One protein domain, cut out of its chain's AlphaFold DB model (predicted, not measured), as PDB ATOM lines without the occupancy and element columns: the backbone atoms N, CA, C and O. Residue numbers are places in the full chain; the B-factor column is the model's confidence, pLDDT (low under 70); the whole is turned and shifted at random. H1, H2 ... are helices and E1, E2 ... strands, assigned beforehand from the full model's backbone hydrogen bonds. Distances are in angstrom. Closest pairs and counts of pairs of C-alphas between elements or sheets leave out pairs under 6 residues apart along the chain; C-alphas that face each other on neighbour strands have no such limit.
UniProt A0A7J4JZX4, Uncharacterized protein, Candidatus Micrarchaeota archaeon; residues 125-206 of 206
ATOM      1  N   THR A 125      -9.745  -3.856  49.812       76.44
ATOM      2  CA  THR A 125     -10.023  -5.271  50.250       76.44
ATOM      3  C   THR A 125      -9.097  -6.447  49.795       76.44
ATOM      4  O   THR A 125      -9.596  -7.476  49.341       76.44
ATOM      5  N   ARG A 126      -7.766  -6.382  49.968       82.44
ATOM      6  CA  ARG A 126      -6.864  -7.543  50.291       82.44
ATOM      7  C   ARG A 126      -5.403  -7.095  50.284       82.44
ATOM      8  O   ARG A 126      -4.940  -6.648  49.238       82.44
ATOM      9  N   ILE A 127      -4.684  -7.231  51.401       90.50
ATOM     10  CA  ILE A 127      -3.233  -6.971  51.461       90.50
ATOM     11  C   ILE A 127      -2.516  -7.908  52.427       90.50
ATOM     12  O   ILE A 127      -3.133  -8.472  53.331       90.50
ATOM     13  N   MET A 128      -1.199  -7.995  52.269       93.44
ATOM     14  CA  MET A 128      -0.302  -8.649  53.215       93.44
ATOM     15  C   MET A 128       1.029  -7.895  53.253       93.44
ATOM     16  O   MET A 128       1.573  -7.580  52.195       93.44
ATOM     17  N   GLU A 129       1.539  -7.613  54.451       92.81
ATOM     18  CA  GLU A 129       2.813  -6.914  54.673       92.81
ATOM     19  C   GLU A 129       2.958  -5.602  53.888       92.81
ATOM     20  O   GLU A 129       3.674  -5.506  52.888       92.81
ATOM     21  N   THR A 130       2.259  -4.558  54.346       92.00
ATOM     22  CA  THR A 130       2.297  -3.243  53.688       92.00
ATOM     23  C   THR A 130       2.514  -2.087  54.649       92.00
ATOM     24  O   THR A 130       1.883  -2.022  55.706       92.00
ATOM     25  N   VAL A 131       3.305  -1.112  54.206       93.38
ATOM     26  CA  VAL A 131       3.525   0.171  54.884       93.38
ATOM     27  C   VAL A 131       2.917   1.291  54.037       93.38
ATOM     28  O   VAL A 131       3.133   1.344  52.826       93.38
ATOM     29  N   ARG A 132       2.143   2.199  54.654       93.31
ATOM     30  CA  ARG A 132       1.625   3.438  54.016       93.31
ATOM     31  C   ARG A 132       1.005   3.214  52.614       93.31
ATOM     32  O   ARG A 132       1.436   3.810  51.633       93.31
ATOM     33  N   THR A 133       0.029   2.305  52.519       92.50
ATOM     34  CA  THR A 133      -0.642   1.878  51.270       92.50
ATOM     35  C   THR A 133      -2.102   2.383  51.142       92.50
ATOM     36  O   THR A 133      -3.036   1.784  51.681       92.50
ATOM     37  N   TYR A 134      -2.325   3.512  50.458       95.06
ATOM     38  CA  TYR A 134      -3.608   4.251  50.414       95.06
ATOM     39  C   TYR A 134      -4.446   3.891  49.172       95.06
ATOM     40  O   TYR A 134      -3.892   3.741  48.092       95.06
ATOM     41  N   HIS A 135      -5.771   3.738  49.298       95.19
ATOM     42  CA  HIS A 135      -6.683   3.398  48.180       95.19
ATOM     43  C   HIS A 135      -6.150   2.288  47.231       95.19
ATOM     44  O   HIS A 135      -6.118   2.484  46.021       95.19
ATOM     45  N   SER A 136      -5.630   1.164  47.756       95.31
ATOM     46  CA  SER A 136      -4.812   0.221  46.967       95.31
ATOM     47  C   SER A 136      -5.009  -1.259  47.320       95.31
ATOM     48  O   SER A 136      -4.586  -1.712  48.386       95.31
ATOM     49  N   SER A 137      -5.613  -2.018  46.400       96.06
ATOM     50  CA  SER A 137      -6.037  -3.415  46.574       96.06
ATOM     51  C   SER A 137      -5.074  -4.447  45.979       96.06
ATOM     52  O   SER A 137      -4.268  -4.150  45.098       96.06
ATOM     53  N   ASP A 138      -5.171  -5.695  46.449       95.69
ATOM     54  CA  ASP A 138      -4.367  -6.828  45.971       95.69
ATOM     55  C   ASP A 138      -2.848  -6.546  46.004       95.69
ATOM     56  O   ASP A 138      -2.105  -6.875  45.074       95.69
ATOM     57  N   CYS A 139      -2.403  -5.916  47.097       95.75
ATOM     58  CA  CYS A 139      -1.016  -5.507  47.322       95.75
ATOM     59  C   CYS A 139      -0.304  -6.419  48.339       95.75
ATOM     60  O   CYS A 139      -0.799  -6.623  49.448       95.75
ATOM     61  N   TYR A 140       0.865  -6.952  47.972       96.00
ATOM     62  CA  TYR A 140       1.649  -7.891  48.787       96.00
ATOM     63  C   TYR A 140       3.107  -7.423  48.856       96.00
ATOM     64  O   TYR A 140       3.731  -7.247  47.807       96.00
ATOM     65  N   TYR A 141       3.658  -7.238  50.061       95.56
ATOM     66  CA  TYR A 141       5.002  -6.672  50.265       95.56
ATOM     67  C   TYR A 141       5.185  -5.322  49.547       95.56
ATOM     68  O   TYR A 141       6.019  -5.183  48.650       95.56
ATOM     69  N   THR A 142       4.377  -4.321  49.916       95.25
ATOM     70  CA  THR A 142       4.412  -2.983  49.295       95.25
ATOM     71  C   THR A 142       4.610  -1.845  50.293       95.25
ATOM     72  O   THR A 142       3.994  -1.831  51.359       95.25
ATOM     73  N   SER A 143       5.409  -0.838  49.929       94.94
ATOM     74  CA  SER A 143       5.620   0.362  50.755       94.94
ATOM     75  C   SER A 143       5.369   1.650  49.974       94.94
ATOM     76  O   SER A 143       5.847   1.797  48.849       94.94
ATOM     77  N   ASN A 144       4.654   2.599  50.588       94.94
ATOM     78  CA  ASN A 144       4.337   3.907  50.008       94.94
ATOM     79  C   ASN A 144       3.648   3.804  48.630       94.94
ATOM     80  O   ASN A 144       4.068   4.447  47.669       94.94
ATOM     81  N   CYS A 145       2.597   2.989  48.524       95.75
ATOM     82  CA  CYS A 145       1.780   2.863  47.311       95.75
ATOM     83  C   CYS A 145       0.440   3.593  47.472       95.75
ATOM     84  O   CYS A 145      -0.145   3.602  48.554       95.75
ATOM     85  N   GLU A 146      -0.061   4.213  46.405       97.25
ATOM     86  CA  GLU A 146      -1.316   4.969  46.459       97.25
ATOM     87  C   GLU A 146      -2.069   4.939  45.121       97.25
ATOM     88  O   GLU A 146      -1.472   5.083  44.052       97.25
ATOM     89  N   ASN A 147      -3.381   4.692  45.191       97.19
ATOM     90  CA  ASN A 147      -4.251   4.385  44.048       97.19
ATOM     91  C   ASN A 147      -3.703   3.276  43.120       97.19
ATOM     92  O   ASN A 147      -3.723   3.408  41.900       97.19
ATOM     93  N   CYS A 148      -3.155   2.201  43.688       97.06
ATOM     94  CA  CYS A 148      -2.557   1.092  42.939       97.06
ATOM     95  C   CYS A 148      -3.367  -0.198  43.114       97.06
ATOM     96  O   CYS A 148      -3.863  -0.467  44.206       97.06
ATOM     97  N   GLN A 149      -3.498  -1.030  42.083       97.62
ATOM     98  CA  GLN A 149      -4.098  -2.361  42.221       97.62
ATOM     99  C   GLN A 149      -3.115  -3.437  41.751       97.62
ATOM    100  O   GLN A 149      -2.275  -3.192  40.889       97.62
ATOM    101  N   ASN A 150      -3.218  -4.661  42.283       97.50
ATOM    102  CA  ASN A 150      -2.430  -5.803  41.796       97.50
ATOM    103  C   ASN A 150      -0.904  -5.532  41.802       97.50
ATOM    104  O   ASN A 150      -0.249  -5.587  40.762       97.50
ATOM    105  N   CYS A 151      -0.335  -5.225  42.971       98.00
ATOM    106  CA  CYS A 151       1.085  -4.876  43.115       98.00
ATOM    107  C   CYS A 151       1.813  -5.836  44.067       98.00
ATOM    108  O   CYS A 151       1.422  -5.993  45.222       98.00
ATOM    109  N   LEU A 152       2.892  -6.474  43.605       97.69
ATOM    110  CA  LEU A 152       3.715  -7.378  44.413       97.69
ATOM    111  C   LEU A 152       5.153  -6.852  44.497       97.69
ATOM    112  O   LEU A 152       5.707  -6.425  43.482       97.69
ATOM    113  N   PHE A 153       5.762  -6.892  45.686       96.25
ATOM    114  CA  PHE A 153       7.162  -6.488  45.914       96.25
ATOM    115  C   PHE A 153       7.483  -5.113  45.298       96.25
ATOM    116  O   PHE A 153       8.443  -4.966  44.544       96.25
ATOM    117  N   SER A 154       6.596  -4.138  45.514       97.06
ATOM    118  CA  SER A 154       6.574  -2.870  44.775       97.06
ATOM    119  C   SER A 154       6.471  -1.664  45.711       97.06
ATOM    120  O   SER A 154       5.790  -1.702  46.736       97.06
ATOM    121  N   PHE A 155       7.168  -0.585  45.362       95.94
ATOM    122  CA  PHE A 155       7.536   0.494  46.273       95.94
ATOM    123  C   PHE A 155       7.415   1.864  45.597       95.94
ATOM    124  O   PHE A 155       7.872   2.039  44.468       95.94
ATOM    125  N   ASN A 156       6.876   2.856  46.311       96.50
ATOM    126  CA  ASN A 156       6.738   4.250  45.853       96.50
ATOM    127  C   ASN A 156       5.851   4.447  44.600       96.50
ATOM    128  O   ASN A 156       6.017   5.429  43.877       96.50
ATOM    129  N   LEU A 157       4.905   3.541  44.329       97.75
ATOM    130  CA  LEU A 157       4.045   3.611  43.138       97.75
ATOM    131  C   LEU A 157       2.834   4.546  43.314       97.75
ATOM    132  O   LEU A 157       2.353   4.771  44.429       97.75
ATOM    133  N   ARG A 158       2.338   5.099  42.197       98.06
ATOM    134  CA  ARG A 158       1.165   5.989  42.123       98.06
ATOM    135  C   ARG A 158       0.346   5.724  40.864       98.06
ATOM    136  O   ARG A 158       0.890   5.856  39.773       98.06
ATOM    137  N   ASN A 159      -0.949   5.432  41.008       97.81
ATOM    138  CA  ASN A 159      -1.860   5.147  39.883       97.81
ATOM    139  C   ASN A 159      -1.388   3.973  38.992       97.81
ATOM    140  O   ASN A 159      -1.488   4.049  37.769       97.81
ATOM    141  N   GLN A 160      -0.818   2.923  39.594       98.06
ATOM    142  CA  GLN A 160      -0.150   1.821  38.887       98.06
ATOM    143  C   GLN A 160      -0.839   0.474  39.087       98.06
ATOM    144  O   GLN A 160      -1.403   0.208  40.148       98.06
ATOM    145  N   ASN A 161      -0.763  -0.380  38.064       97.75
ATOM    146  CA  ASN A 161      -1.490  -1.642  38.006       97.75
ATOM    147  C   ASN A 161      -0.626  -2.795  37.493       97.75
ATOM    148  O   ASN A 161       0.230  -2.611  36.636       97.75
ATOM    149  N   ASN A 162      -0.903  -4.011  37.978       98.38
ATOM    150  CA  ASN A 162      -0.256  -5.246  37.514       98.38
ATOM    151  C   ASN A 162       1.284  -5.209  37.633       98.38
ATOM    152  O   ASN A 162       2.003  -5.696  36.755       98.38
ATOM    153  N   CYS A 163       1.795  -4.621  38.720       98.62
ATOM    154  CA  CYS A 163       3.226  -4.432  38.940       98.62
ATOM    155  C   CYS A 163       3.854  -5.571  39.750       98.62
ATOM    156  O   CYS A 163       3.313  -6.006  40.770       98.62
ATOM    157  N   ILE A 164       5.048  -6.005  39.342       98.31
ATOM    158  CA  ILE A 164       5.915  -6.895  40.127       98.31
ATOM    159  C   ILE A 164       7.323  -6.301  40.120       98.31
ATOM    160  O   ILE A 164       7.900  -6.123  39.050       98.31
ATOM    161  N   GLY A 165       7.882  -5.969  41.288       97.12
ATOM    162  CA  GLY A 165       9.203  -5.330  41.360       97.12
ATOM    163  C   GLY A 165       9.253  -3.960  40.672       97.12
ATOM    164  O   GLY A 165      10.214  -3.672  39.964       97.12
ATOM    165  N   ASN A 166       8.192  -3.153  40.804       97.75
ATOM    166  CA  ASN A 166       7.960  -1.892  40.075       97.75
ATOM    167  C   ASN A 166       7.856  -1.992  38.536       97.75
ATOM    168  O   ASN A 166       7.647  -0.970  37.885       97.75
ATOM    169  N   LEU A 167       7.933  -3.186  37.940       98.06
ATOM    170  CA  LEU A 167       7.683  -3.392  36.513       98.06
ATOM    171  C   LEU A 167       6.194  -3.676  36.274       98.06
ATOM    172  O   LEU A 167       5.685  -4.693  36.747       98.06
ATOM    173  N   GLU A 168       5.508  -2.811  35.521       98.38
ATOM    174  CA  GLU A 168       4.184  -3.105  34.951       98.38
ATOM    175  C   GLU A 168       4.281  -4.256  33.936       98.38
ATOM    176  O   GLU A 168       5.239  -4.367  33.162       98.38
ATOM    177  N   LEU A 169       3.285  -5.143  33.947       98.25
ATOM    178  CA  LEU A 169       3.253  -6.350  33.128       98.25
ATOM    179  C   LEU A 169       1.922  -6.491  32.387       98.25
ATOM    180  O   LEU A 169       0.851  -6.232  32.934       98.25
ATOM    181  N   ALA A 170       1.989  -7.017  31.159       98.19
ATOM    182  CA  ALA A 170       0.803  -7.429  30.410       98.19
ATOM    183  C   ALA A 170      -0.065  -8.400  31.252       98.19
ATOM    184  O   ALA A 170       0.509  -9.296  31.885       98.19
ATOM    185  N   PRO A 171      -1.411  -8.274  31.256       97.69
ATOM    186  CA  PRO A 171      -2.276  -8.929  32.244       97.69
ATOM    187  C   PRO A 171      -2.073 -10.440  32.415       97.69
ATOM    188  O   PRO A 171      -2.030 -10.919  33.546       97.69
ATOM    189  N   ASP A 172      -1.876 -11.195  31.331       98.00
ATOM    190  CA  ASP A 172      -1.666 -12.649  31.406       98.00
ATOM    191  C   ASP A 172      -0.318 -13.017  32.042       98.00
ATOM    192  O   ASP A 172      -0.236 -13.923  32.875       98.00
ATOM    193  N   LYS A 173       0.741 -12.262  31.713       98.19
ATOM    194  CA  LYS A 173       2.074 -12.419  32.313       98.19
ATOM    195  C   LYS A 173       2.056 -12.026  33.791       98.19
ATOM    196  O   LYS A 173       2.677 -12.707  34.604       98.19
ATOM    197  N   PHE A 174       1.327 -10.964  34.141       98.44
ATOM    198  CA  PHE A 174       1.101 -10.597  35.535       98.44
ATOM    199  C   PHE A 174       0.370 -11.710  36.292       98.44
ATOM    200  O   PHE A 174       0.847 -12.148  37.336       98.44
ATOM    201  N   LYS A 175      -0.754 -12.203  35.756       98.19
ATOM    202  CA  LYS A 175      -1.581 -13.243  36.380       98.19
ATOM    203  C   LYS A 175      -0.768 -14.504  36.686       98.19
ATOM    204  O   LYS A 175      -0.778 -14.954  37.829       98.19
ATOM    205  N   ALA A 176      -0.021 -15.015  35.705       98.06
ATOM    206  CA  ALA A 176       0.811 -16.208  35.872       98.06
ATOM    207  C   ALA A 176       1.910 -16.029  36.940       98.06
ATOM    208  O   ALA A 176       2.180 -16.943  37.720       98.06
ATOM    209  N   LEU A 177       2.528 -14.844  37.016       98.12
ATOM    210  CA  LEU A 177       3.555 -14.553  38.022       98.12
ATOM    211  C   LEU A 177       2.961 -14.288  39.415       98.12
ATOM    212  O   LEU A 177       3.526 -14.760  40.399       98.12
ATOM    213  N   LYS A 178       1.809 -13.612  39.520       97.62
ATOM    214  CA  LYS A 178       1.072 -13.433  40.782       97.62
ATOM    215  C   LYS A 178       0.652 -14.779  41.367       97.62
ATOM    216  O   LYS A 178       0.838 -14.996  42.559       97.62
ATOM    217  N   GLU A 179       0.117 -15.678  40.542       97.94
ATOM    218  CA  GLU A 179      -0.298 -17.018  40.968       97.94
ATOM    219  C   GLU A 179       0.882 -17.813  41.544       97.94
ATOM    220  O   GLU A 179       0.776 -18.333  42.656       97.94
ATOM    221  N   LYS A 180       2.040 -17.798  40.866       98.06
ATOM    222  CA  LYS A 180       3.266 -18.405  41.398       98.06
ATOM    223  C   LYS A 180       3.704 -17.765  42.722       98.06
ATOM    224  O   LYS A 180       3.858 -18.474  43.708       98.06
ATOM    225  N   LEU A 181       3.880 -16.442  42.766       97.44
ATOM    226  CA  LEU A 181       4.438 -15.748  43.935       97.44
ATOM    227  C   LEU A 181       3.533 -15.849  45.174       97.44
ATOM    228  O   LEU A 181       4.029 -15.973  46.292       97.44
ATOM    229  N   VAL A 182       2.208 -15.847  44.997       95.94
ATOM    230  CA  VAL A 182       1.255 -16.100  46.091       95.94
ATOM    231  C   VAL A 182       1.292 -17.575  46.525       95.94
ATOM    232  O   VAL A 182       1.147 -17.857  47.715       95.94
ATOM    233  N   GLY A 183       1.556 -18.508  45.604       97.44
ATOM    234  CA  GLY A 183       1.870 -19.905  45.919       97.44
ATOM    235  C   GLY A 183       3.141 -20.056  46.763       97.44
ATOM    236  O   GLY A 183       3.099 -20.697  47.811       97.44
ATOM    237  N   ASP A 184       4.234 -19.396  46.370       96.56
ATOM    238  CA  ASP A 184       5.519 -19.396  47.086       96.56
ATOM    239  C   ASP A 184       5.363 -18.806  48.513       96.56
ATOM    240  O   ASP A 184       5.832 -19.386  49.499       96.56
ATOM    241  N   ILE A 185       4.623 -17.694  48.658       94.88
ATOM    242  CA  ILE A 185       4.240 -17.107  49.960       94.88
ATOM    243  C   ILE A 185       3.437 -18.107  50.802       94.88
ATOM    244  O   ILE A 185       3.742 -18.314  51.980       94.88
ATOM    245  N   ARG A 186       2.424 -18.753  50.209       95.25
ATOM    246  CA  ARG A 186       1.581 -19.738  50.897       95.25
ATOM    247  C   ARG A 186       2.401 -20.930  51.388       95.25
ATOM    248  O   ARG A 186       2.269 -21.298  52.550       95.25
ATOM    249  N   GLN A 187       3.262 -21.501  50.548       97.25
ATOM    250  CA  GLN A 187       4.117 -22.634  50.916       97.25
ATOM    251  C   GLN A 187       5.109 -22.255  52.028       97.25
ATOM    252  O   GLN A 187       5.373 -23.057  52.929       97.25
ATOM    253  N   THR A 188       5.617 -21.019  52.013       94.94
ATOM    254  CA  THR A 188       6.475 -20.484  53.084       94.94
ATOM    255  C   THR A 188       5.717 -20.430  54.414       94.94
ATOM    256  O   THR A 188       6.194 -20.970  55.411       94.94
ATOM    257  N   LEU A 189       4.499 -19.878  54.426       92.69
ATOM    258  CA  LEU A 189       3.655 -19.812  55.623       92.69
ATOM    259  C   LEU A 189       3.200 -21.206  56.104       92.69
ATOM    260  O   LEU A 189       3.191 -21.478  57.304       92.69
ATOM    261  N   GLU A 190       2.858 -22.118  55.191       95.81
ATOM    262  CA  GLU A 190       2.458 -23.490  55.524       95.81
ATOM    263  C   GLU A 190       3.605 -24.304  56.138       95.81
ATOM    264  O   GLU A 190       3.354 -25.089  57.056       95.81
ATOM    265  N   SER A 191       4.848 -24.100  55.689       96.94
ATOM    266  CA  SER A 191       6.029 -24.820  56.189       96.94
ATOM    267  C   SER A 191       6.631 -24.203  57.454       96.94
ATOM    268  O   SER A 191       6.875 -24.926  58.419       96.94
ATOM    269  N   ARG A 192       6.835 -22.879  57.491       94.88
ATOM    270  CA  ARG A 192       7.485 -22.176  58.615       94.88
ATOM    271  C   ARG A 192       6.537 -21.735  59.730       94.88
ATOM    272  O   ARG A 192       7.010 -21.458  60.826       94.88
ATOM    273  N   LYS A 193       5.230 -21.635  59.451       93.12
ATOM    274  CA  LYS A 193       4.219 -20.958  60.301       93.12
ATOM    275  C   LYS A 193       4.520 -19.473  60.558       93.12
ATOM    276  O   LYS A 193       3.992 -18.887  61.497       93.12
ATOM    277  N   ASP A 194       5.355 -18.886  59.706       90.31
ATOM    278  CA  ASP A 194       5.986 -17.583  59.881       90.31
ATOM    279  C   ASP A 194       6.299 -16.947  58.513       90.31
ATOM    280  O   ASP A 194       6.563 -17.654  57.534       90.31
ATOM    281  N   LEU A 195       6.288 -15.615  58.466       90.00
ATOM    282  CA  LEU A 195       6.678 -14.773  57.338       90.00
ATOM    283  C   LEU A 195       7.370 -13.529  57.907       90.00
ATOM    284  O   LEU A 195       6.792 -12.869  58.770       90.00
ATOM    285  N   LYS A 196       8.560 -13.175  57.395       90.69
ATOM    286  CA  LYS A 196       9.187 -11.892  57.749       90.69
ATOM    287  C   LYS A 196       8.284 -10.751  57.301       90.69
ATOM    288  O   LYS A 196       7.825 -10.746  56.159       90.69
ATOM    289  N   SER A 197       8.087  -9.773  58.171       89.00
ATOM    290  CA  SER A 197       7.370  -8.554  57.830       89.00
ATOM    291  C   SER A 197       8.154  -7.687  56.849       89.00
ATOM    292  O   SER A 197       9.384  -7.750  56.762       89.00
ATOM    293  N   ILE A 198       7.449  -6.803  56.143       89.06
ATOM    294  CA  ILE A 198       8.101  -5.790  55.295       89.06
ATOM    295  C   ILE A 198       9.030  -4.865  56.106       89.06
ATOM    296  O   ILE A 198      10.016  -4.365  55.571       89.06
ATOM    297  N   VAL A 199       8.754  -4.664  57.400       86.94
ATOM    298  CA  VAL A 199       9.581  -3.841  58.298       86.94
ATOM    299  C   VAL A 199      10.895  -4.549  58.642       86.94
ATOM    300  O   VAL A 199      11.952  -3.931  58.548       86.94
ATOM    301  N   GLU A 200      10.852  -5.843  58.966       88.69
ATOM    302  CA  GLU A 200      12.056  -6.652  59.223       88.69
ATOM    303  C   GLU A 200      12.928  -6.776  57.966       88.69
ATOM    304  O   GLU A 200      14.139  -6.605  58.044       88.69
ATOM    305  N   ILE A 201      12.319  -6.980  56.790       87.69
ATOM    306  CA  ILE A 201      13.042  -7.043  55.508       87.69
ATOM    307  C   ILE A 201      13.778  -5.727  55.206       87.69
ATOM    308  O   ILE A 201      14.880  -5.758  54.664       87.69
ATOM    309  N   ILE A 202      13.197  -4.573  55.550       80.25
ATOM    310  CA  ILE A 202      13.850  -3.267  55.370       80.25
ATOM    311  C   ILE A 202      14.974  -3.065  56.402       80.25
ATOM    312  O   ILE A 202      16.046  -2.589  56.036       80.25
ATOM    313  N   GLY A 203      14.752  -3.449  57.663       81.56
ATOM    314  CA  GLY A 203      15.721  -3.279  58.756       81.56
ATOM    315  C   GLY A 203      16.948  -4.198  58.702       81.56
ATOM    316  O   GLY A 203      17.919  -3.947  59.405       81.56
ATOM    317  N   GLU A 204      16.936  -5.247  57.876       79.75
ATOM    318  CA  GLU A 204      18.100  -6.121  57.638       79.75
ATOM    319  C   GLU A 204      19.065  -5.593  56.558       79.75
ATOM    320  O   GLU A 204      20.121  -6.185  56.337       79.75
ATOM    321  N   VAL A 205      18.707  -4.503  55.869       61.06
ATOM    322  CA  VAL A 205      19.459  -3.934  54.729       61.06
ATOM    323  C   VAL A 205      20.068  -2.557  55.069       61.06
ATOM    324  O   VAL A 205      20.734  -1.950  54.229       61.06
ATOM    325  N   SER A 206      19.857  -2.069  56.298       52.00
ATOM    326  CA  SER A 206      20.309  -0.768  56.822       52.00
ATOM    327  C   SER A 206      21.418  -0.892  57.865       52.00
ATOM    328  O   SER A 206      22.454  -0.222  57.680       52.00
TER     329      SER A 206
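This is residues 125 to 206 of the 206 residues of an uncharacterized protein of Candidatus Micrarchaeota archaeon (UniProt A0A7J4JZX4). The chain winds in stacked turns through residues 127 to 164, each turn adding one parallel strand to a twisted wall, and the long helix H1 crosses slantwise over one face of that wall from its E4 end. The last turns of H1 and the residues after it, 187 to 194, stick out, and the chain then folds back so that the short helix H2 grazes the wall near E1 and E2. The printed part has 82 residues with four named strands followed by two named helices, in the order E1 E2 E3 E4 H1 H2; the sheet's order is E1 E2 E3 E4, all parallel, and the class is mixed, helices and strands. The whole is compact, with a radius of gyration of the C-alphas of 12.5 A and spans of 33 by 28 by 24 A.

E1 is residues 127 to 131, beginning at C-alpha 127 at (-3.233, -6.971, 51.461). E2 is residues 137 to 143, 12.9 A long from first to last C-alpha, and E3 is residues 149 to 155, 12.6 A long. E4 is residues 161 to 164. H1, residues 171 to 192, is 31.1 A long and begins at C-alpha 171 at (-2.276, -8.929, 32.244). H2, residues 198 to 203, ends at C-alpha 203 at (15.721, -3.279, 58.756).

E1 and E4 are the edge strands and are apart. E1 and E2 are parallel at 38 degrees, with N 131 and O 142 within hydrogen-bond range at 3.0 A. E2 and E3 are parallel at 7 degrees, with N 140 and O 151 at 3.0 A. E3 and E4 are parallel at 36 degrees, with N 152 and O 163 at 2.9 A. Residues 163 to 164 of E4 also pair antiparallel with residues 167 to 168. H1 is on the sheet, giving two layers, a helix on one face of a sheet; its height over the sheet is 10.1 A. It lies over E3 and E4, and only just not over E2, on which 2 of its C-alphas fall. On the local plane it runs slantwise to the strands, at 53 degrees to E4. The closest C-alphas of E4 and H1 are those of Asn 162 and Phe 174, 5.9 A apart. H2 only grazes the sheet, with residues 198 to 201; its closest C-alphas with E1 are those of Glu 129 and Ile 198, 5.4 A apart. H1 and H2 are apart. In both helices every O i to N i+4 pair is within hydrogen-bond range.

The two C-alphas farthest apart, those of Asp 172 and Ser 206, are 35.6 A apart. The printed part has no cut and no long link. Its mean pLDDT is 93.7, and residues 205 to 206 are under 70.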